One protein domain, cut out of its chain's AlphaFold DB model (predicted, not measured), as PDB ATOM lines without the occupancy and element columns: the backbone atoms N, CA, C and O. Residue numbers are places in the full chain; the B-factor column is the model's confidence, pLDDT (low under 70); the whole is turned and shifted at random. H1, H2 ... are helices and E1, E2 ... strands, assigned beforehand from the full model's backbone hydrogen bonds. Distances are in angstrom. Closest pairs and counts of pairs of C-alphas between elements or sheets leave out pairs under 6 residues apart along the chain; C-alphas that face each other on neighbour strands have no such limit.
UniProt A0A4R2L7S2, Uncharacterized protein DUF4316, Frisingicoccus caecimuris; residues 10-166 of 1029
ATOM      1  N   ALA A  10     -36.335  20.605 -36.080       83.12
ATOM      2  CA  ALA A  10     -37.615  20.848 -35.422       83.12
ATOM      3  C   ALA A  10     -37.759  20.044 -34.118       83.12
ATOM      4  O   ALA A  10     -38.060  20.624 -33.077       83.12
ATOM      5  N   GLU A  11     -37.438  18.744 -34.127       85.38
ATOM      6  CA  GLU A  11     -37.431  17.926 -32.905       85.38
ATOM      7  C   GLU A  11     -36.460  18.508 -31.863       85.38
ATOM      8  O   GLU A  11     -36.778  18.624 -30.679       85.38
ATOM      9  N   LYS A  12     -35.280  18.961 -32.302       87.31
ATOM     10  CA  LYS A  12     -34.298  19.603 -31.426       87.31
ATOM     11  C   LYS A  12     -34.826  20.902 -30.817       87.31
ATOM     12  O   LYS A  12     -34.600  21.139 -29.632       87.31
ATOM     13  N   GLU A  13     -35.502  21.741 -31.596       87.00
ATOM     14  CA  GLU A  13     -36.077  23.002 -31.118       87.00
ATOM     15  C   GLU A  13     -37.142  22.774 -30.040       87.00
ATOM     16  O   GLU A  13     -37.113  23.459 -29.010       87.00
ATOM     17  N   VAL A  14     -38.014  21.780 -30.233       89.25
ATOM     18  CA  VAL A  14     -39.058  21.405 -29.269       89.25
ATOM     19  C   VAL A  14     -38.455  20.764 -28.012       89.25
ATOM     20  O   VAL A  14     -38.791  21.155 -26.893       89.25
ATOM     21  N   ARG A  15     -37.464  19.875 -28.153       90.69
ATOM     22  CA  ARG A  15     -36.740  19.306 -26.998       90.69
ATOM     23  C   ARG A  15     -35.979  20.381 -26.219       90.69
ATOM     24  O   ARG A  15     -36.011  20.396 -24.990       90.69
ATOM     25  N   ASP A  16     -35.331  21.327 -26.897       88.81
ATOM     26  CA  ASP A  16     -34.661  22.459 -26.247       88.81
ATOM     27  C   ASP A  16     -35.669  23.410 -25.576       88.81
ATOM     28  O   ASP A  16     -35.359  24.026 -24.552       88.81
ATOM     29  N   TYR A  17     -36.877  23.541 -26.127       86.19
ATOM     30  CA  TYR A  17     -37.976  24.259 -25.492       86.19
ATOM     31  C   TYR A  17     -38.421  23.584 -24.191       86.19
ATOM     32  O   TYR A  17     -38.419  24.252 -23.153       86.19
ATOM     33  N   ALA A  18     -38.706  22.279 -24.219       90.06
ATOM     34  CA  ALA A  18     -39.091  21.500 -23.045       90.06
ATOM     35  C   ALA A  18     -38.020  21.563 -21.940       90.06
ATOM     36  O   ALA A  18     -38.344  21.876 -20.794       90.06
ATOM     37  N   LYS A  19     -36.726  21.424 -22.286       91.88
ATOM     38  CA  LYS A  19     -35.604  21.610 -21.337       91.88
ATOM     39  C   LYS A  19     -35.658  22.957 -20.627       91.88
ATOM     40  O   LYS A  19     -35.586  23.013 -19.403       91.88
ATOM     41  N   ARG A  20     -35.835  24.053 -21.376       87.62
ATOM     42  CA  ARG A  20     -35.922  25.400 -20.788       87.62
ATOM     43  C   ARG A  20     -37.132  25.558 -19.869       87.62
ATOM     44  O   ARG A  20     -37.055  26.339 -18.922       87.62
ATOM     45  N   GLN A  21     -38.255  24.895 -20.153       85.12
ATOM     46  CA  GLN A  21     -39.425  24.944 -19.271       85.12
ATOM     47  C   GLN A  21     -39.202  24.130 -17.991       85.12
ATOM     48  O   GLN A  21     -39.503  24.640 -16.914       85.12
ATOM     49  N   MET A  22     -38.593  22.944 -18.085       90.25
ATOM     50  CA  MET A  22     -38.212  22.146 -16.914       90.25
ATOM     51  C   MET A  22     -37.228  22.901 -16.009       90.25
ATOM     52  O   MET A  22     -37.496  23.057 -14.823       90.25
ATOM     53  N   GLU A  23     -36.158  23.485 -16.567       87.62
ATOM     54  CA  GLU A  23     -35.190  24.295 -15.804       87.62
ATOM     55  C   GLU A  23     -35.862  25.478 -15.083       87.62
ATOM     56  O   GLU A  23     -35.494  25.845 -13.964       87.62
ATOM     57  N   ARG A  24     -36.864  26.101 -15.716       78.56
ATOM     58  CA  ARG A  24     -37.646  27.183 -15.101       78.56
ATOM     59  C   ARG A  24     -38.527  26.677 -13.963       78.56
ATOM     60  O   ARG A  24     -38.659  27.399 -12.977       78.56
ATOM     61  N   ALA A  25     -39.134  25.502 -14.104       79.56
ATOM     62  CA  ALA A  25     -39.947  24.884 -13.063       79.56
ATOM     63  C   ALA A  25     -39.086  24.500 -11.847       79.56
ATOM     64  O   ALA A  25     -39.397  24.926 -10.737       79.56
ATOM     65  N   GLU A  26     -37.939  23.841 -12.060       88.62
ATOM     66  CA  GLU A  26     -36.968  23.504 -11.004       88.62
ATOM     67  C   GLU A  26     -36.534  24.748 -10.207       88.62
ATOM     68  O   GLU A  26     -36.528  24.744  -8.975       88.62
ATOM     69  N   GLN A  27     -36.238  25.857 -10.901       82.06
ATOM     70  CA  GLN A  27     -35.826  27.115 -10.265       82.06
ATOM     71  C   GLN A  27     -36.953  27.837  -9.517       82.06
ATOM     72  O   GLN A  27     -36.697  28.434  -8.470       82.06
ATOM     73  N   ARG A  28     -38.172  27.866 -10.069       74.12
ATOM     74  CA  ARG A  28     -39.304  28.605  -9.481       74.12
ATOM     75  C   ARG A  28     -39.916  27.876  -8.297       74.12
ATOM     76  O   ARG A  28     -40.230  28.521  -7.301       74.12
ATOM     77  N   GLU A  29     -40.049  26.562  -8.414       78.00
ATOM     78  CA  GLU A  29     -40.729  25.717  -7.434       78.00
ATOM     79  C   GLU A  29     -39.759  25.072  -6.432       78.00
ATOM     80  O   GLU A  29     -40.197  24.460  -5.460       78.00
ATOM     81  N   ASN A  30     -38.444  25.259  -6.620       86.62
ATOM     82  CA  ASN A  30     -37.376  24.703  -5.782       86.62
ATOM     83  C   ASN A  30     -37.472  23.168  -5.648       86.62
ATOM     84  O   ASN A  30     -37.402  22.615  -4.549       86.62
ATOM     85  N   ILE A  31     -37.623  22.506  -6.796       89.50
ATOM     86  CA  ILE A  31     -37.675  21.047  -6.967       89.50
ATOM     87  C   ILE A  31     -36.531  20.574  -7.875       89.50
ATOM     88  O   ILE A  31     -35.835  21.395  -8.474       89.50
ATOM     89  N   LEU A  32     -36.346  19.259  -7.999       90.69
ATOM     90  CA  LEU A  32     -35.391  18.664  -8.933       90.69
ATOM     91  C   LEU A  32     -36.026  17.448  -9.607       90.69
ATOM     92  O   LEU A  32     -36.430  16.522  -8.906       90.69
ATOM     93  N   PHE A  33     -36.098  17.449 -10.937       92.62
ATOM     94  CA  PHE A  33     -36.568  16.281 -11.679       92.62
ATOM     95  C   PHE A  33     -35.458  15.234 -11.784       92.62
ATOM     96  O   PHE A  33     -34.272  15.569 -11.902       92.62
ATOM     97  N   THR A  34     -35.835  13.957 -11.774       93.38
ATOM     98  CA  THR A  34     -34.909  12.861 -12.073       93.38
ATOM     99  C   THR A  34     -34.536  12.871 -13.558       93.38
ATOM    100  O   THR A  34     -35.245  13.428 -14.394       93.38
ATOM    101  N   GLU A  35     -33.408  12.256 -13.917       92.31
ATOM    102  CA  GLU A  35     -33.015  12.156 -15.332       92.31
ATOM    103  C   GLU A  35     -34.006  11.314 -16.149       92.31
ATOM    104  O   GLU A  35     -34.214  11.583 -17.326       92.31
ATOM    105  N   GLU A  36     -34.666  10.350 -15.508       91.31
ATOM    106  CA  GLU A  36     -35.732   9.554 -16.115       91.31
ATOM    107  C   GLU A  36     -36.980  10.398 -16.411       91.31
ATOM    108  O   GLU A  36     -37.460  10.387 -17.540       91.31
ATOM    109  N   GLN A  37     -37.442  11.211 -15.453       93.06
ATOM    110  CA  GLN A  37     -38.550  12.156 -15.659       93.06
ATOM    111  C   GLN A  37     -38.251  13.139 -16.793       93.06
ATOM    112  O   GLN A  37     -39.104  13.412 -17.634       93.06
ATOM    113  N   LYS A  38     -37.020  13.662 -16.839       93.38
ATOM    114  CA  LYS A  38     -36.601  14.583 -17.899       93.38
ATOM    115  C   LYS A  38     -36.622  13.919 -19.266       93.38
ATOM    116  O   LYS A  38     -37.070  14.554 -20.212       93.38
ATOM    117  N   GLU A  39     -36.138  12.684 -19.391       93.25
ATOM    118  CA  GLU A  39     -36.148  11.997 -20.685       93.25
ATOM    119  C   GLU A  39     -37.578  11.718 -21.157       93.25
ATOM    120  O   GLU A  39     -37.881  12.007 -22.310       93.25
ATOM    121  N   GLN A  40     -38.475  11.290 -20.263       92.06
ATOM    122  CA  GLN A  40     -39.885  11.052 -20.598       92.06
ATOM    123  C   GLN A  40     -40.603  12.334 -21.053       92.06
ATOM    124  O   GLN A  40     -41.304  12.327 -22.059       92.06
ATOM    125  N   VAL A  41     -40.354  13.474 -20.396       92.75
ATOM    126  CA  VAL A  41     -40.879  14.780 -20.845       92.75
ATOM    127  C   VAL A  41     -40.321  15.175 -22.219       92.75
ATOM    128  O   VAL A  41     -41.010  15.812 -23.015       92.75
ATOM    129  N   LEU A  42     -39.059  14.841 -22.515       92.62
ATOM    130  CA  LEU A  42     -38.450  15.145 -23.812       92.62
ATOM    131  C   LEU A  42     -38.973  14.254 -24.936       92.62
ATOM    132  O   LEU A  42     -39.061  14.731 -26.067       92.62
ATOM    133  N   GLU A  43     -39.272  12.996 -24.634       90.88
ATOM    134  CA  GLU A  43     -39.927  12.062 -25.546       90.88
ATOM    135  C   GLU A  43     -41.352  12.527 -25.852       90.88
ATOM    136  O   GLU A  43     -41.666  12.765 -27.017       90.88
ATOM    137  N   TYR A  44     -42.148  12.815 -24.817       93.06
ATOM    138  CA  TYR A  44     -43.492  13.382 -24.948       93.06
ATOM    139  C   TYR A  44     -43.503  14.642 -25.816       93.06
ATOM    140  O   TYR A  44     -44.242  14.737 -26.792       93.06
ATOM    141  N   ALA A  45     -42.594  15.580 -25.540       92.19
ATOM    142  CA  ALA A  45     -42.472  16.807 -26.318       92.19
ATOM    143  C   ALA A  45     -42.143  16.560 -27.801       92.19
ATOM    144  O   ALA A  45     -42.618  17.295 -28.665       92.19
ATOM    145  N   ALA A  46     -41.320  15.555 -28.109       90.88
ATOM    146  CA  ALA A  46     -40.986  15.202 -29.485       90.88
ATOM    147  C   ALA A  46     -42.172  14.555 -30.226       90.88
ATOM    148  O   ALA A  46     -42.350  14.818 -31.420       90.88
ATOM    149  N   MET A  47     -42.970  13.747 -29.523       92.44
ATOM    150  CA  MET A  47     -44.120  13.031 -30.079       92.44
ATOM    151  C   MET A  47     -45.313  13.954 -30.328       92.44
ATOM    152  O   MET A  47     -45.790  14.022 -31.459       92.44
ATOM    153  N   THR A  48     -45.729  14.746 -29.338       89.62
ATOM    154  CA  THR A  48     -46.917  15.613 -29.454       89.62
ATOM    155  C   THR A  48     -46.628  16.903 -30.219       89.62
ATOM    156  O   THR A  48     -47.442  17.389 -31.007       89.62
ATOM    157  N   GLY A  49     -45.437  17.482 -30.022       85.56
ATOM    158  CA  GLY A  49     -45.050  18.747 -30.644       85.56
ATOM    159  C   GLY A  49     -46.011  19.908 -30.346       85.56
ATOM    160  O   GLY A  49     -46.072  20.846 -31.152       85.56
ATOM    161  N   ASP A  50     -46.777  19.836 -29.248       86.12
ATOM    162  CA  ASP A  50     -47.696  20.881 -28.791       86.12
ATOM    163  C   ASP A  50     -47.121  21.652 -27.594       86.12
ATOM    164  O   ASP A  50     -46.868  21.146 -26.501       86.12
ATOM    165  N   ASP A  51     -46.917  22.944 -27.817       83.19
ATOM    166  CA  ASP A  51     -46.308  23.857 -26.862       83.19
ATOM    167  C   ASP A  51     -47.125  24.016 -25.561       83.19
ATOM    168  O   ASP A  51     -46.558  24.324 -24.506       83.19
ATOM    169  N   TYR A  52     -48.455  23.917 -25.630       85.06
ATOM    170  CA  TYR A  52     -49.365  24.007 -24.490       85.06
ATOM    171  C   TYR A  52     -49.335  22.731 -23.653       85.06
ATOM    172  O   TYR A  52     -49.133  22.849 -22.438       85.06
ATOM    173  N   ASP A  53     -49.429  21.561 -24.276       87.38
ATOM    174  CA  ASP A  53     -49.453  20.281 -23.562       87.38
ATOM    175  C   ASP A  53     -48.117  19.989 -22.880       87.38
ATOM    176  O   ASP A  53     -48.082  19.671 -21.690       87.38
ATOM    177  N   ILE A  54     -46.998  20.303 -23.544       87.75
ATOM    178  CA  ILE A  54     -45.660  20.246 -22.935       87.75
ATOM    179  C   ILE A  54     -45.592  21.109 -21.663       87.75
ATOM    180  O   ILE A  54     -45.051  20.695 -20.634       87.75
ATOM    181  N   ARG A  55     -46.127  22.340 -21.696       86.12
ATOM    182  CA  ARG A  55     -46.122  23.224 -20.515       86.12
ATOM    183  C   ARG A  55     -47.049  22.720 -19.414       86.12
ATOM    184  O   ARG A  55     -46.716  22.901 -18.242       86.12
ATOM    185  N   LYS A  56     -48.206  22.170 -19.784       88.75
ATOM    186  CA  LYS A  56     -49.192  21.604 -18.860       88.75
ATOM    187  C   LYS A  56     -48.583  20.409 -18.124       88.75
ATOM    188  O   LYS A  56     -48.490  20.477 -16.903       88.75
ATOM    189  N   MET A  57     -48.037  19.432 -18.852       90.25
ATOM    190  CA  MET A  57     -47.353  18.262 -18.291       90.25
ATOM    191  C   MET A  57     -46.232  18.674 -17.328       90.25
ATOM    192  O   MET A  57     -46.206  18.233 -16.184       90.25
ATOM    193  N   ILE A  58     -45.335  19.584 -17.739       90.19
ATOM    194  CA  ILE A  58     -44.220  20.035 -16.885       90.19
ATOM    195  C   ILE A  58     -44.718  20.717 -15.607       90.19
ATOM    196  O   ILE A  58     -44.118  20.539 -14.547       90.19
ATOM    197  N   ARG A  59     -45.784  21.525 -15.685       88.19
ATOM    198  CA  ARG A  59     -46.360  22.197 -14.513       88.19
ATOM    199  C   ARG A  59     -46.982  21.185 -13.556       88.19
ATOM    200  O   ARG A  59     -46.716  21.257 -12.361       88.19
ATOM    201  N   ASP A  60     -47.784  20.271 -14.081       90.50
ATOM    202  CA  ASP A  60     -48.523  19.307 -13.273       90.50
ATOM    203  C   ASP A  60     -47.533  18.318 -12.612       90.50
ATOM    204  O   ASP A  60     -47.626  18.054 -11.410       90.50
ATOM    205  N   LEU A  61     -46.485  17.903 -13.341       93.00
ATOM    206  CA  LEU A  61     -45.374  17.102 -12.815       93.00
ATOM    207  C   LEU A  61     -44.564  17.871 -11.756       93.00
ATOM    208  O   LEU A  61     -44.204  17.313 -10.719       93.00
ATOM    209  N   ALA A  62     -44.290  19.163 -11.977       88.94
ATOM    210  CA  ALA A  62     -43.602  20.003 -10.996       88.94
ATOM    211  C   ALA A  62     -44.391  20.114  -9.683       88.94
ATOM    212  O   ALA A  62     -43.810  20.037  -8.597       88.94
ATOM    213  N   ASP A  63     -45.710  20.289  -9.781       87.50
ATOM    214  CA  ASP A  63     -46.596  20.377  -8.627       87.50
ATOM    215  C   ASP A  63     -46.602  19.065  -7.825       87.50
ATOM    216  O   ASP A  63     -46.480  19.130  -6.597       87.50
ATOM    217  N   ALA A  64     -46.652  17.907  -8.497       92.12
ATOM    218  CA  ALA A  64     -46.617  16.578  -7.875       92.12
ATOM    219  C   ALA A  64     -45.276  16.282  -7.174       92.12
ATOM    220  O   ALA A  64     -45.242  15.867  -6.010       92.12
ATOM    221  N   VAL A  65     -44.150  16.594  -7.830       92.00
ATOM    222  CA  VAL A  65     -42.809  16.460  -7.233       92.00
ATOM    223  C   VAL A  65     -42.662  17.377  -6.013       92.00
ATOM    224  O   VAL A  65     -42.130  16.962  -4.980       92.00
ATOM    225  N   ARG A  66     -43.173  18.615  -6.080       89.50
ATOM    226  CA  ARG A  66     -43.141  19.563  -4.953       89.50
ATOM    227  C   ARG A  66     -43.942  19.054  -3.754       89.50
ATOM    228  O   ARG A  66     -43.521  19.272  -2.619       89.50
ATOM    229  N   SER A  67     -45.078  18.393  -3.984       89.19
ATOM    230  CA  SER A  67     -45.879  17.772  -2.922       89.19
ATOM    231  C   SER A  67     -45.339  16.424  -2.438       89.19
ATOM    232  O   SER A  67     -45.870  15.908  -1.458       89.19
ATOM    233  N   SER A  68     -44.268  15.894  -3.049       89.81
ATOM    234  CA  SER A  68     -43.741  14.544  -2.774       89.81
ATOM    235  C   SER A  68     -44.812  13.458  -2.947       89.81
ATOM    236  O   SER A  68     -44.896  12.530  -2.146       89.81
ATOM    237  N   ASP A  69     -45.654  13.628  -3.964       91.25
ATOM    238  CA  ASP A  69     -46.750  12.724  -4.304       91.25
ATOM    239  C   ASP A  69     -46.281  11.780  -5.420       91.25
ATOM    240  O   ASP A  69     -46.347  12.123  -6.599       91.25
ATOM    241  N   GLU A  70     -45.687  10.646  -5.033       91.44
ATOM    242  CA  GLU A  70     -45.113   9.675  -5.980       91.44
ATOM    243  C   GLU A  70     -46.191   9.034  -6.865       91.44
ATOM    244  O   GLU A  70     -45.968   8.876  -8.059       91.44
ATOM    245  N   GLU A  71     -47.380   8.765  -6.317       91.69
ATOM    246  CA  GLU A  71     -48.509   8.193  -7.063       91.69
ATOM    247  C   GLU A  71     -48.952   9.130  -8.189       91.69
ATOM    248  O   GLU A  71     -49.121   8.707  -9.329       91.69
ATOM    249  N   LYS A  72     -49.032  10.433  -7.901       89.94
ATOM    250  CA  LYS A  72     -49.377  11.442  -8.904       89.94
ATOM    251  C   LYS A  72     -48.277  11.687  -9.938       89.94
ATOM    252  O   LYS A  72     -48.563  12.066 -11.071       89.94
ATOM    253  N   VAL A  73     -47.010  11.519  -9.559       91.44
ATOM    254  CA  VAL A  73     -45.895  11.551 -10.518       91.44
ATOM    255  C   VAL A  73     -46.014  10.383 -11.494       91.44
ATOM    256  O   VAL A  73     -45.891  10.602 -12.698       91.44
ATOM    257  N   ASP A  74     -46.278   9.180 -10.986       91.69
ATOM    258  CA  ASP A  74     -46.438   7.981 -11.807       91.69
ATOM    259  C   ASP A  74     -47.674   8.079 -12.712       91.69
ATOM    260  O   ASP A  74     -47.576   7.740 -13.887       91.69
ATOM    261  N   GLU A  75     -48.794   8.614 -12.211       93.44
ATOM    262  CA  GLU A  75     -50.010   8.897 -12.990       93.44
ATOM    263  C   GLU A  75     -49.705   9.809 -14.190       93.44
ATOM    264  O   GLU A  75     -49.906   9.409 -15.328       93.44
ATOM    265  N   ILE A  76     -49.102  10.983 -13.968       91.31
ATOM    266  CA  ILE A  76     -48.810  11.952 -15.044       91.31
ATOM    267  C   ILE A  76     -47.874  11.368 -16.110       91.31
ATOM    268  O   ILE A  76     -48.009  11.661 -17.298       91.31
ATOM    269  N   LEU A  77     -46.876  10.588 -15.689       92.25
ATOM    270  CA  LEU A  77     -45.939   9.952 -16.612       92.25
ATOM    271  C   LEU A  77     -46.578   8.786 -17.369       92.25
ATOM    272  O   LEU A  77     -46.226   8.560 -18.527       92.25
ATOM    273  N   ARG A  78     -47.500   8.057 -16.731       91.56
ATOM    274  CA  ARG A  78     -48.281   7.003 -17.372       91.56
ATOM    275  C   ARG A  78     -49.236   7.595 -18.401       91.56
ATOM    276  O   ARG A  78     -49.172   7.154 -19.536       91.56
ATOM    277  N   ASP A  79     -49.997   8.632 -18.061       90.44
ATOM    278  CA  ASP A  79     -50.911   9.309 -18.990       90.44
ATOM    279  C   ASP A  79     -50.151   9.848 -20.217       90.44
ATOM    280  O   ASP A  79     -50.559   9.671 -21.360       90.44
ATOM    281  N   ALA A  80     -48.973  10.448 -20.000       89.94
ATOM    282  CA  ALA A  80     -48.116  10.907 -21.093       89.94
ATOM    283  C   ALA A  80     -47.563   9.756 -21.949       89.94
ATOM    284  O   ALA A  80     -47.277   9.950 -23.128       89.94
ATOM    285  N   ARG A  81     -47.365   8.571 -21.360       89.88
ATOM    286  CA  ARG A  81     -46.975   7.371 -22.101       89.88
ATOM    287  C   ARG A  81     -48.152   6.799 -22.880       89.88
ATOM    288  O   ARG A  81     -47.943   6.440 -24.024       89.88
ATOM    289  N   GLU A  82     -49.344   6.757 -22.301       89.25
ATOM    290  CA  GLU A  82     -50.574   6.337 -22.981       89.25
ATOM    291  C   GLU A  82     -50.811   7.204 -24.231       89.25
ATOM    292  O   GLU A  82     -50.930   6.662 -25.322       89.25
ATOM    293  N   GLU A  83     -50.671   8.532 -24.129       89.88
ATOM    294  CA  GLU A  83     -50.790   9.440 -25.287       89.88
ATOM    295  C   GLU A  83     -49.702   9.210 -26.364       89.88
ATOM    296  O   GLU A  83     -49.931   9.415 -27.554       89.88
ATOM    297  N   ILE A  84     -48.492   8.784 -25.982       89.81
ATOM    298  CA  ILE A  84     -47.443   8.397 -26.947       89.81
ATOM    299  C   ILE A  84     -47.767   7.048 -27.591       89.81
ATOM    300  O   ILE A  84     -47.447   6.828 -28.761       89.81
ATOM    301  N   ASP A  85     -48.346   6.134 -26.821       87.31
ATOM    302  CA  ASP A  85     -48.685   4.783 -27.246       87.31
ATOM    303  C   ASP A  85     -49.847   4.791 -28.258       87.31
ATOM    304  O   ASP A  85     -49.899   3.895 -29.097       87.31
ATOM    305  N   GLU A  86     -50.666   5.850 -28.275       87.56
ATOM    306  CA  GLU A  86     -51.670   6.126 -29.315       87.56
ATOM    307  C   GLU A  86     -51.068   6.411 -30.705       87.56
ATOM    308  O   GLU A  86     -51.797   6.415 -31.694       87.56
ATOM    309  N   PHE A  87     -49.759   6.663 -30.838       91.31
ATOM    310  CA  PHE A  87     -49.145   6.918 -32.145       91.31
ATOM    311  C   PHE A  87     -48.835   5.617 -32.898       91.31
ATOM    312  O   PHE A  87     -48.208   4.717 -32.333       91.31
ATOM    313  N   PRO A  88     -49.104   5.557 -34.217       90.88
ATOM    314  CA  PRO A  88     -48.808   4.371 -35.021       90.88
ATOM    315  C   PRO A  88     -47.308   4.081 -35.163       90.88
ATOM    316  O   PRO A  88     -46.910   2.930 -35.316       90.88
ATOM    317  N   ASP A  89     -46.445   5.101 -35.099       92.12
ATOM    318  CA  ASP A  89     -44.993   4.938 -35.200       92.12
ATOM    319  C   ASP A  89     -44.249   5.779 -34.154       92.12
ATOM    320  O   ASP A  89     -44.022   6.975 -34.325       92.12
ATOM    321  N   ARG A  90     -43.759   5.140 -33.086       88.81
ATOM    322  CA  ARG A  90     -42.985   5.817 -32.021       88.81
ATOM    323  C   ARG A  90     -41.643   6.391 -32.492       88.81
ATOM    324  O   ARG A  90     -40.981   7.147 -31.777       88.81
ATOM    325  N   SER A  91     -41.174   6.012 -33.678       88.56
ATOM    326  CA  SER A  91     -39.898   6.477 -34.215       88.56
ATOM    327  C   SER A  91     -39.982   7.861 -34.874       88.56
ATOM    328  O   SER A  91     -38.937   8.431 -35.225       88.56
ATOM    329  N   VAL A  92     -41.183   8.425 -35.030       91.38
ATOM    330  CA  VAL A  92     -41.428   9.750 -35.606       91.38
ATOM    331  C   VAL A  92     -42.614  10.430 -34.911       91.38
ATOM    332  O   VAL A  92     -43.628   9.816 -34.634       91.38
ATOM    333  N   GLY A  93     -42.474  11.719 -34.605       91.69
ATOM    334  CA  GLY A  93     -43.489  12.490 -33.878       91.69
ATOM    335  C   GLY A  93     -43.991  13.696 -34.665       91.69
ATOM    336  O   GLY A  93     -43.403  14.087 -35.681       91.69
ATOM    337  N   MET A  94     -45.033  14.356 -34.158       92.50
ATOM    338  CA  MET A  94     -45.629  15.543 -34.782       92.50
ATOM    339  C   MET A  94     -44.638  16.703 -34.930       92.50
ATOM    340  O   MET A  94     -44.753  17.499 -35.862       92.50
ATOM    341  N   ALA A  95     -43.640  16.817 -34.045       89.44
ATOM    342  CA  ALA A  95     -42.602  17.843 -34.169       89.44
ATOM    343  C   ALA A  95     -41.768  17.666 -35.454       89.44
ATOM    344  O   ALA A  95     -41.432  18.644 -36.126       89.44
ATOM    345  N   GLU A  96     -41.450  16.419 -35.810       91.44
ATOM    346  CA  GLU A  96     -40.719  16.075 -37.032       91.44
ATOM    347  C   GLU A  96     -41.602  16.265 -38.273       91.44
ATOM    348  O   GLU A  96     -41.135  16.846 -39.250       91.44
ATOM    349  N   LEU A  97     -42.886  15.893 -38.197       91.94
ATOM    350  CA  LEU A  97     -43.881  16.110 -39.257       91.94
ATOM    351  C   LEU A  97     -44.048  17.598 -39.611       91.94
ATOM    352  O   LEU A  97     -43.880  17.996 -40.767       91.94
ATOM    353  N   LYS A  98     -44.268  18.446 -38.597       89.12
ATOM    354  CA  LYS A  98     -44.361  19.908 -38.758       89.12
ATOM    355  C   LYS A  98     -43.062  20.489 -39.322       89.12
ATOM    356  O   LYS A  98     -43.094  21.381 -40.167       89.12
ATOM    357  N   GLY A  99     -41.915  19.964 -38.886       87.06
ATOM    358  CA  GLY A  99     -40.596  20.338 -39.398       87.06
ATOM    359  C   GLY A  99     -40.329  19.907 -40.841       87.06
ATOM    360  O   GLY A  99     -39.566  20.577 -41.539       87.06
ATOM    361  N   TYR A 100     -40.948  18.813 -41.286       89.44
ATOM    362  CA  TYR A 100     -40.883  18.314 -42.658       89.44
ATOM    363  C   TYR A 100     -41.676  19.199 -43.634       89.44
ATOM    364  O   TYR A 100     -41.321  19.269 -44.807       89.44
ATOM    365  N   GLY A 101     -42.681  19.927 -43.134       88.31
ATOM    366  CA  GLY A 101     -43.483  20.899 -43.888       88.31
ATOM    367  C   GLY A 101     -44.978  20.581 -43.931       88.31
ATOM    368  O   GLY A 101     -45.758  21.374 -44.456       88.31
ATOM    369  N   TYR A 102     -45.390  19.464 -43.331       90.00
ATOM    370  CA  TYR A 102     -46.787  19.069 -43.218       90.00
ATOM    371  C   TYR A 102     -47.362  19.579 -41.893       90.00
ATOM    372  O   TYR A 102     -46.908  19.203 -40.816       90.00
ATOM    373  N   THR A 103     -48.310  20.515 -41.971       87.38
ATOM    374  CA  THR A 103     -48.824  21.255 -40.799       87.38
ATOM    375  C   THR A 103     -50.321  21.088 -40.572       87.38
ATOM    376  O   THR A 103     -50.832  21.618 -39.584       87.38
ATOM    377  N   ALA A 104     -51.008  20.374 -41.467       88.19
ATOM    378  CA  ALA A 104     -52.375  19.943 -41.234       88.19
ATOM    379  C   ALA A 104     -52.396  18.915 -40.091       88.19
ATOM    380  O   ALA A 104     -51.426  18.185 -39.876       88.19
ATOM    381  N   ASP A 105     -53.467  18.952 -39.302       88.44
ATOM    382  CA  ASP A 105     -53.625  18.151 -38.086       88.44
ATOM    383  C   ASP A 105     -54.542  16.942 -38.321       88.44
ATOM    384  O   ASP A 105     -55.367  16.595 -37.487       88.44
ATOM    385  N   ASP A 106     -54.421  16.341 -39.499       93.31
ATOM    386  CA  ASP A 106     -55.237  15.247 -40.037       93.31
ATOM    387  C   ASP A 106     -54.449  13.937 -40.206       93.31
ATOM    388  O   ASP A 106     -55.053  12.890 -40.416       93.31
ATOM    389  N   MET A 107     -53.118  13.965 -40.066       94.19
ATOM    390  CA  MET A 107     -52.235  12.811 -40.280       94.19
ATOM    391  C   MET A 107     -51.370  12.492 -39.055       94.19
ATOM    392  O   MET A 107     -50.802  13.392 -38.427       94.19
ATOM    393  N   PHE A 108     -51.181  11.201 -38.776       94.88
ATOM    394  CA  PHE A 108     -50.077  10.703 -37.957       94.88
ATOM    395  C   PHE A 108     -48.859  10.384 -38.833       94.88
ATOM    396  O   PHE A 108     -49.018   9.777 -39.894       94.88
ATOM    397  N   PRO A 109     -47.634  10.768 -38.424       95.44
ATOM    398  CA  PRO A 109     -46.437  10.506 -39.207       95.44
ATOM    399  C   PRO A 109     -45.970   9.056 -39.075       95.44
ATOM    400  O   PRO A 109     -46.038   8.464 -38.004       95.44
ATOM    401  N   LEU A 110     -45.401   8.531 -40.158       96.19
ATOM    402  CA  LEU A 110     -44.864   7.177 -40.261       96.19
ATOM    403  C   LEU A 110     -43.486   7.190 -40.934       96.19
ATOM    404  O   LEU A 110     -43.217   7.984 -41.849       96.19
ATOM    405  N   ARG A 111     -42.605   6.277 -40.523       94.56
ATOM    406  CA  ARG A 111     -41.408   5.899 -41.283       94.56
ATOM    407  C   ARG A 111     -41.722   4.779 -42.264       94.56
ATOM    408  O   ARG A 111     -42.728   4.095 -42.156       94.56
ATOM    409  N   GLN A 112     -40.805   4.577 -43.207       93.75
ATOM    410  CA  GLN A 112     -40.951   3.585 -44.273       93.75
ATOM    411  C   GLN A 112     -41.223   2.164 -43.746       93.75
ATOM    412  O   GLN A 112     -42.017   1.453 -44.344       93.75
ATOM    413  N   GLU A 113     -40.595   1.752 -42.638       92.75
ATOM    414  CA  GLU A 113     -40.819   0.419 -42.054       92.75
ATOM    415  C   GLU A 113     -42.274   0.248 -41.592       92.75
ATOM    416  O   GLU A 113     -42.946  -0.662 -42.067       92.75
ATOM    417  N   MET A 114     -42.792   1.168 -40.769       92.94
ATOM    418  CA  MET A 114     -44.187   1.120 -40.310       92.94
ATOM    419  C   MET A 114     -45.185   1.348 -41.455       92.94
ATOM    420  O   MET A 114     -46.217   0.692 -41.526       92.94
ATOM    421  N   ALA A 115     -44.861   2.224 -42.409       93.81
ATOM    422  CA  ALA A 115     -45.654   2.424 -43.621       93.81
ATOM    423  C   ALA A 115     -45.831   1.121 -44.423       93.81
ATOM    424  O   ALA A 115     -46.919   0.851 -44.923       93.81
ATOM    425  N   LEU A 116     -44.781   0.299 -44.533       91.62
ATOM    426  CA  LEU A 116     -44.858  -1.009 -45.187       91.62
ATOM    427  C   LEU A 116     -45.646  -2.032 -44.361       91.62
ATOM    428  O   LEU A 116     -46.321  -2.875 -44.947       91.62
ATOM    429  N   GLU A 117     -45.559  -1.985 -43.030       89.12
ATOM    430  CA  GLU A 117     -46.338  -2.863 -42.147       89.12
ATOM    431  C   GLU A 117     -47.837  -2.572 -42.246       89.12
ATOM    432  O   GLU A 117     -48.611  -3.497 -42.489       89.12
ATOM    433  N   LEU A 118     -48.226  -1.298 -42.157       88.12
ATOM    434  CA  LEU A 118     -49.614  -0.857 -42.302       88.12
ATOM    435  C   LEU A 118     -50.152  -1.152 -43.711       88.12
ATOM    436  O   LEU A 118     -51.225  -1.733 -43.856       88.12
ATOM    437  N   HIS A 119     -49.368  -0.879 -44.759       89.69
ATOM    438  CA  HIS A 119     -49.733  -1.248 -46.136       89.69
ATOM    439  C   HIS A 119     -49.983  -2.757 -46.293       89.69
ATOM    440  O   HIS A 119     -50.941  -3.165 -46.951       89.69
ATOM    441  N   ARG A 120     -49.163  -3.603 -45.648       85.00
ATOM    442  CA  ARG A 120     -49.303  -5.068 -45.705       85.00
ATOM    443  C   ARG A 120     -50.635  -5.557 -45.139       85.00
ATOM    444  O   ARG A 120     -51.117  -6.586 -45.597       85.00
ATOM    445  N   VAL A 121     -51.191  -4.861 -44.150       80.12
ATOM    446  CA  VAL A 121     -52.468  -5.218 -43.506       80.12
ATOM    447  C   VAL A 121     -53.664  -4.478 -44.112       80.12
ATOM    448  O   VAL A 121     -54.746  -4.495 -43.537       80.12
ATOM    449  N   GLY A 122     -53.485  -3.854 -45.281       81.75
ATOM    450  CA  GLY A 122     -54.571  -3.225 -46.033       81.75
ATOM    451  C   GLY A 122     -54.802  -1.745 -45.736       81.75
ATOM    452  O   GLY A 122     -55.745  -1.177 -46.282       81.75
ATOM    453  N   GLU A 123     -53.957  -1.098 -44.928       86.56
ATOM    454  CA  GLU A 123     -54.161   0.304 -44.559       86.56
ATOM    455  C   GLU A 123     -53.768   1.290 -45.660       86.56
ATOM    456  O   GLU A 123     -52.783   1.119 -46.394       86.56
ATOM    457  N   LYS A 124     -54.523   2.392 -45.731       90.25
ATOM    458  CA  LYS A 124     -54.277   3.482 -46.679       90.25
ATOM    459  C   LYS A 124     -53.155   4.380 -46.156       90.25
ATOM    460  O   LYS A 124     -53.359   5.241 -45.304       90.25
ATOM    461  N   VAL A 125     -51.956   4.179 -46.701       93.31
ATOM    462  CA  VAL A 125     -50.754   4.953 -46.362       93.31
ATOM    463  C   VAL A 125     -50.459   5.991 -47.440       93.31
ATOM    464  O   VAL A 125     -50.526   5.700 -48.630       93.31
ATOM    465  N   TYR A 126     -50.064   7.197 -47.039       95.06
ATOM    466  CA  TYR A 126     -49.805   8.316 -47.943       95.06
ATOM    467  C   TYR A 126     -48.331   8.722 -47.955       95.06
ATOM    468  O   TYR A 126     -47.707   8.882 -46.906       95.06
ATOM    469  N   CYS A 127     -47.773   8.970 -49.143       94.81
ATOM    470  CA  CYS A 127     -46.469   9.620 -49.281       94.81
ATOM    471  C   CYS A 127     -46.617  11.126 -49.028       94.81
ATOM    472  O   CYS A 127     -47.216  11.839 -49.839       94.81
ATOM    473  N   LEU A 128     -46.048  11.629 -47.931       94.88
ATOM    474  CA  LEU A 128     -46.142  13.046 -47.584       94.88
ATOM    475  C   LEU A 128     -45.083  13.855 -48.328       94.88
ATOM    476  O   LEU A 128     -43.926  13.443 -48.442       94.88
ATOM    477  N   GLN A 129     -45.472  15.037 -48.798       91.38
ATOM    478  CA  GLN A 129     -44.581  15.984 -49.461       91.38
ATOM    479  C   GLN A 129     -44.160  17.101 -48.503       91.38
ATOM    480  O   GLN A 129     -44.947  17.586 -47.689       91.38
ATOM    481  N   SER A 130     -42.926  17.589 -48.657       85.44
ATOM    482  CA  SER A 130     -42.390  18.700 -47.844       85.44
ATOM    483  C   SER A 130     -43.108  20.048 -48.031       85.44
ATOM    484  O   SER A 130     -42.882  20.992 -47.279       85.44
ATOM    485  N   GLU A 131     -43.976  20.162 -49.036       86.81
ATOM    486  CA  GLU A 131     -44.835  21.330 -49.257       86.81
ATOM    487  C   GLU A 131     -46.172  21.260 -48.495       86.81
ATOM    488  O   GLU A 131     -46.985  22.176 -48.605       86.81
ATOM    489  N   GLY A 132     -46.378  20.201 -47.703       86.44
ATOM    490  CA  GLY A 132     -47.559  20.018 -46.860       86.44
ATOM    491  C   GLY A 132     -48.769  19.455 -47.598       86.44
ATOM    492  O   GLY A 132     -49.901  19.733 -47.220       86.44
ATOM    493  N   THR A 133     -48.530  18.690 -48.661       88.00
ATOM    494  CA  THR A 133     -49.552  17.992 -49.446       88.00
ATOM    495  C   THR A 133     -49.311  16.486 -49.402       88.00
ATOM    496  O   THR A 133     -48.207  16.017 -49.105       88.00
ATOM    497  N   HIS A 134     -50.349  15.722 -49.713       88.25
ATOM    498  CA  HIS A 134     -50.251  14.308 -50.059       88.25
ATOM    499  C   HIS A 134     -51.083  14.059 -51.322       88.25
ATOM    500  O   HIS A 134     -52.006  14.819 -51.620       88.25
ATOM    501  N   GLY A 135     -50.693  13.058 -52.112       83.88
ATOM    502  CA  GLY A 135     -51.496  12.580 -53.240       83.88
ATOM    503  C   GLY A 135     -52.491  11.510 -52.791       83.88
ATOM    504  O   GLY A 135     -52.833  11.426 -51.611       83.88
ATOM    505  N   ASP A 136     -52.895  10.657 -53.730       86.75
ATOM    506  CA  ASP A 136     -53.607   9.413 -53.419       86.75
ATOM    507  C   ASP A 136     -52.753   8.495 -52.525       86.75
ATOM    508  O   ASP A 136     -51.530   8.665 -52.420       86.75
ATOM    509  N   TYR A 137     -53.378   7.479 -51.929       89.75
ATOM    510  CA  TYR A 137     -52.647   6.482 -51.154       89.75
ATOM    511  C   TYR A 137     -51.629   5.725 -52.025       89.75
ATOM    512  O   TYR A 137     -51.795   5.509 -53.238       89.75
ATOM    513  N   ALA A 138     -50.517   5.392 -51.383       90.56
ATOM    514  CA  ALA A 138     -49.302   4.895 -51.990       90.56
ATOM    515  C   ALA A 138     -49.384   3.386 -52.232       90.56
ATOM    516  O   ALA A 138     -49.836   2.632 -51.375       90.56
ATOM    517  N   SER A 139     -48.884   2.939 -53.389       91.38
ATOM    518  CA  SER A 139     -48.583   1.520 -53.582       91.38
ATOM    519  C   SER A 139     -47.301   1.135 -52.846       91.38
ATOM    520  O   SER A 139     -46.478   1.989 -52.506       91.38
ATOM    521  N   ARG A 140     -47.067  -0.167 -52.680       90.81
ATOM    522  CA  ARG A 140     -45.818  -0.687 -52.113       90.81
ATOM    523  C   ARG A 140     -44.572  -0.157 -52.828       90.81
ATOM    524  O   ARG A 140     -43.597   0.204 -52.173       90.81
ATOM    525  N   GLU A 141     -44.589  -0.082 -54.157       91.25
ATOM    526  CA  GLU A 141     -43.478   0.457 -54.952       91.25
ATOM    527  C   GLU A 141     -43.268   1.944 -54.665       91.25
ATOM    528  O   GLU A 141     -42.134   2.372 -54.469       91.25
ATOM    529  N   MET A 142     -44.353   2.716 -54.558       92.94
ATOM    530  CA  MET A 142     -44.277   4.133 -54.198       92.94
ATOM    531  C   MET A 142     -43.686   4.327 -52.798       92.94
ATOM    532  O   MET A 142     -42.873   5.229 -52.610       92.94
ATOM    533  N   ILE A 143     -44.037   3.466 -51.835       93.44
ATOM    534  CA  ILE A 143     -43.455   3.484 -50.485       93.44
ATOM    535  C   ILE A 143     -41.965   3.127 -50.525       93.44
ATOM    536  O   ILE A 143     -41.174   3.683 -49.773       93.44
ATOM    537  N   LEU A 144     -41.536   2.216 -51.396       92.31
ATOM    538  CA  LEU A 144     -40.120   1.856 -51.516       92.31
ATOM    539  C   LEU A 144     -39.284   2.944 -52.208       92.31
ATOM    540  O   LEU A 144     -38.113   3.117 -51.865       92.31
ATOM    541  N   GLU A 145     -39.869   3.663 -53.167       92.62
ATOM    542  CA  GLU A 145     -39.192   4.689 -53.969       92.62
ATOM    543  C   GLU A 145     -39.210   6.092 -53.341       92.62
ATOM    544  O   GLU A 145     -38.337   6.906 -53.654       92.62
ATOM    545  N   HIS A 146     -40.180   6.402 -52.474       92.44
ATOM    546  CA  HIS A 146     -40.320   7.735 -51.881       92.44
ATOM    547  C   HIS A 146     -39.259   8.009 -50.802       92.44
ATOM    548  O   HIS A 146     -39.058   7.252 -49.851       92.44
ATOM    549  N   GLU A 147     -38.576   9.146 -50.925       85.62
ATOM    550  CA  GLU A 147     -37.594   9.620 -49.946       85.62
ATOM    551  C   GLU A 147     -38.239  10.705 -49.062       85.62
ATOM    552  O   GLU A 147     -38.122  11.905 -49.325       85.62
ATOM    553  N   GLY A 148     -38.949  10.298 -48.006       89.69
ATOM    554  CA  GLY A 148     -39.688  11.235 -47.158       89.69
ATOM    555  C   GLY A 148     -40.367  10.616 -45.939       89.69
ATOM    556  O   GLY A 148     -40.034   9.508 -45.521       89.69
ATOM    557  N   LEU A 149     -41.295  11.379 -45.356       93.94
ATOM    558  CA  LEU A 149     -42.227  10.873 -44.349       93.94
ATOM    559  C   LEU A 149     -43.478  10.314 -45.025       93.94
ATOM    560  O   LEU A 149     -43.846  10.726 -46.129       93.94
ATOM    561  N   TYR A 150     -44.133   9.405 -44.319       96.44
ATOM    562  CA  TYR A 150     -45.416   8.834 -44.692       96.44
ATOM    563  C   TYR A 150     -46.464   9.244 -43.664       96.44
ATOM    564  O   TYR A 150     -46.113   9.725 -42.584       96.44
ATOM    565  N   GLY A 151     -47.735   9.093 -44.011       95.06
ATOM    566  CA  GLY A 151     -48.834   9.422 -43.118       95.06
ATOM    567  C   GLY A 151     -49.968   8.419 -43.201       95.06
ATOM    568  O   GLY A 151     -50.196   7.828 -44.257       95.06
ATOM    569  N   ILE A 152     -50.665   8.264 -42.083       94.88
ATOM    570  CA  ILE A 152     -51.990   7.650 -41.994       94.88
ATOM    571  C   ILE A 152     -52.947   8.686 -41.411       94.88
ATOM    572  O   ILE A 152     -52.559   9.474 -40.544       94.88
ATOM    573  N   GLU A 153     -54.178   8.716 -41.906       94.38
ATOM    574  CA  GLU A 153     -55.196   9.646 -41.419       94.38
ATOM    575  C   GLU A 153     -55.528   9.360 -39.951       94.38
ATOM    576  O   GLU A 153     -55.702   8.205 -39.558       94.38
ATOM    577  N   LYS A 154     -55.650  10.414 -39.136       91.75
ATOM    578  CA  LYS A 154     -55.981  10.289 -37.709       91.75
ATOM    579  C   LYS A 154     -57.313   9.578 -37.493       91.75
ATOM    580  O   LYS A 154     -57.366   8.657 -36.691       91.75
ATOM    581  N   ASP A 155     -58.340   9.941 -38.257       86.38
ATOM    582  CA  ASP A 155     -59.671   9.325 -38.172       86.38
ATOM    583  C   ASP A 155     -59.653   7.841 -38.589       86.38
ATOM    584  O   ASP A 155     -60.447   7.035 -38.105       86.38
ATOM    585  N   ALA A 156     -58.766   7.448 -39.511       84.88
ATOM    586  CA  ALA A 156     -58.577   6.040 -39.869       84.88
ATOM    587  C   ALA A 156     -57.914   5.270 -38.722       84.88
ATOM    588  O   ALA A 156     -58.408   4.218 -38.327       84.88
ATOM    589  N   TRP A 157     -56.863   5.841 -38.132       88.00
ATOM    590  CA  TRP A 157     -56.155   5.240 -37.008       88.00
ATOM    591  C   TRP A 157     -57.005   5.147 -35.729       88.00
ATOM    592  O   TRP A 157     -56.975   4.128 -35.048       88.00
ATOM    593  N   GLN A 158     -57.802   6.172 -35.416       82.06
ATOM    594  CA  GLN A 158     -58.679   6.176 -34.236       82.06
ATOM    595  C   GLN A 158     -59.756   5.094 -34.313       82.06
ATOM    596  O   GLN A 158     -59.945   4.365 -33.347       82.06
ATOM    597  N   ARG A 159     -60.386   4.911 -35.483       77.38
ATOM    598  CA  ARG A 159     -61.351   3.819 -35.697       77.38
ATOM    599  C   ARG A 159     -60.752   2.436 -35.444       77.38
ATOM    600  O   ARG A 159     -61.482   1.532 -35.051       77.38
ATOM    601  N   MET A 160     -59.447   2.269 -35.665       72.81
ATOM    602  CA  MET A 160     -58.757   1.014 -35.374       72.81
ATOM    603  C   MET A 160     -58.640   0.752 -33.876       72.81
ATOM    604  O   MET A 160     -58.871  -0.368 -33.441       72.81
ATOM    605  N   GLN A 161     -58.317   1.788 -33.102       72.50
ATOM    606  CA  GLN A 161     -58.190   1.684 -31.649       72.50
ATOM    607  C   GLN A 161     -59.559   1.457 -30.986       72.50
ATOM    608  O   GLN A 161     -59.688   0.599 -30.124       72.50
ATOM    609  N   GLU A 162     -60.604   2.157 -31.441       66.25
ATOM    610  CA  GLU A 162     -61.963   2.032 -30.887       66.25
ATOM    611  C   GLU A 162     -62.589   0.640 -31.114       66.25
ATOM    612  O   GLU A 162     -63.360   0.173 -30.280       66.25
ATOM    613  N   GLN A 163     -62.240  -0.061 -32.203       55.69
ATOM    614  CA  GLN A 163     -62.742  -1.417 -32.469       55.69
ATOM    615  C   GLN A 163     -62.105  -2.512 -31.598       55.69
ATOM    616  O   GLN A 163     -62.697  -3.584 -31.485       55.69
ATOM    617  N   GLU A 164     -60.932  -2.289 -30.996       50.66
ATOM    618  CA  GLU A 164     -60.315  -3.271 -30.086       50.66
ATOM    619  C   GLU A 164     -61.006  -3.314 -28.708       50.66
ATOM    620  O   GLU A 164     -60.975  -4.358 -28.054       50.66
ATOM    621  N   ASP A 165     -61.676  -2.231 -28.291       45.94
ATOM    622  CA  ASP A 165     -62.248  -2.076 -26.942       45.94
ATOM    623  C   ASP A 165     -63.741  -2.464 -26.824       45.94
ATOM    624  O   ASP A 165     -64.253  -2.604 -25.712       45.94
ATOM    625  N   GLU A 166     -64.455  -2.650 -27.942       45.12
ATOM    626  CA  GLU A 166     -65.927  -2.784 -27.974       45.12
ATOM    627  C   GLU A 166     -66.436  -4.214 -28.263       45.12
ATOM    628  O   GLU A 166     -67.630  -4.423 -28.470       45.12
TER     629      GLU A 166
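This is residues 10 to 166 of the 1029 residues of the protein "Uncharacterized protein DUF4316" of Frisingicoccus caecimuris (UniProt A0A4R2L7S2). Two lobes stand end to end: a lobe of long helices, in which H2, H3 and H4 form an up-and-down bundle with H1 packed on H2 and H3, and a smaller lobe around the short two-stranded sheet E1 E2, with H6 and H7. Short H5 sits between the lobes, and H8 leads off from E2 and touches no helix. The printed part has 157 residues with eight named helices and two named strands in the order H1 H2 H3 H4 H5 E1 H6 H7 E2 H8; the sheet, order E1 - E2, is antiparallel and the class is mostly helix. The whole is only just compact, close to loose, with a radius of gyration of the C-alphas of 17.7 A and spans of 55 by 38 by 22 A.

H1, residues 10 to 29, touches the hub H2, residues 35 to 48, at a steep tilt of 46 degrees, opposite ways; their closest C-alphas, Arg 15 and Leu 42, are 5.5 A apart. H2 and H3, residues 51 to 67, form a helical hairpin at a shallow tilt of 24 degrees, closest at the C-alphas of Ala 45 and Ile 54, 5.8 A. H3 and H4, residues 70 to 85, form another, at 22 degrees, closest at the C-alphas of Ala 64 and Val 73, 5.7 A. H1 and H4 are apart. H5, residues 94 to 100, touches H2, with the C-alphas of Thr 48 and Met 94 closest at 5.5 A. The closest C-alphas of H5 and E1, residues 107 to 110, are those of Leu 97 and Pro 109, 6.2 A. E1 is antiparallel to E2, residues 150 to 153, with N 108 and O 152 within hydrogen-bond range at 2.8 A. H6, residues 112 to 120, and H7, residues 140 to 145, form a helical hairpin at a shallow tilt of 16 degrees, with the C-alphas of Gln 112 and Ile 143 closest at 6.7 A. In H1 to H7 every O i to N i+4 pair is within hydrogen-bond range; in H8, residues 154 to 165, 6 of 8 are.

H1 begins at C-alpha 10, (-37.615, 20.848, -35.422), and is 28.6 A long from first to last C-alpha; H2 is 20.1 A, H3 24.7 A and H4 22.1 A. E1 begins at C-alpha 107, (-52.235, 12.811, -40.280). H8, 17.6 A long, ends at C-alpha 165, (-62.248, -2.076, -26.942).

The C-alphas of Asn 30 and Glu 141, the two farthest apart, are 55.2 A apart. The printed part has no cut. The link from H6 to H7, residues 121 to 139, is long; its residues 126 to 127 pair antiparallel with residues 150 to 151 of E2. Residues 162 to 166 have pLDDT under 70.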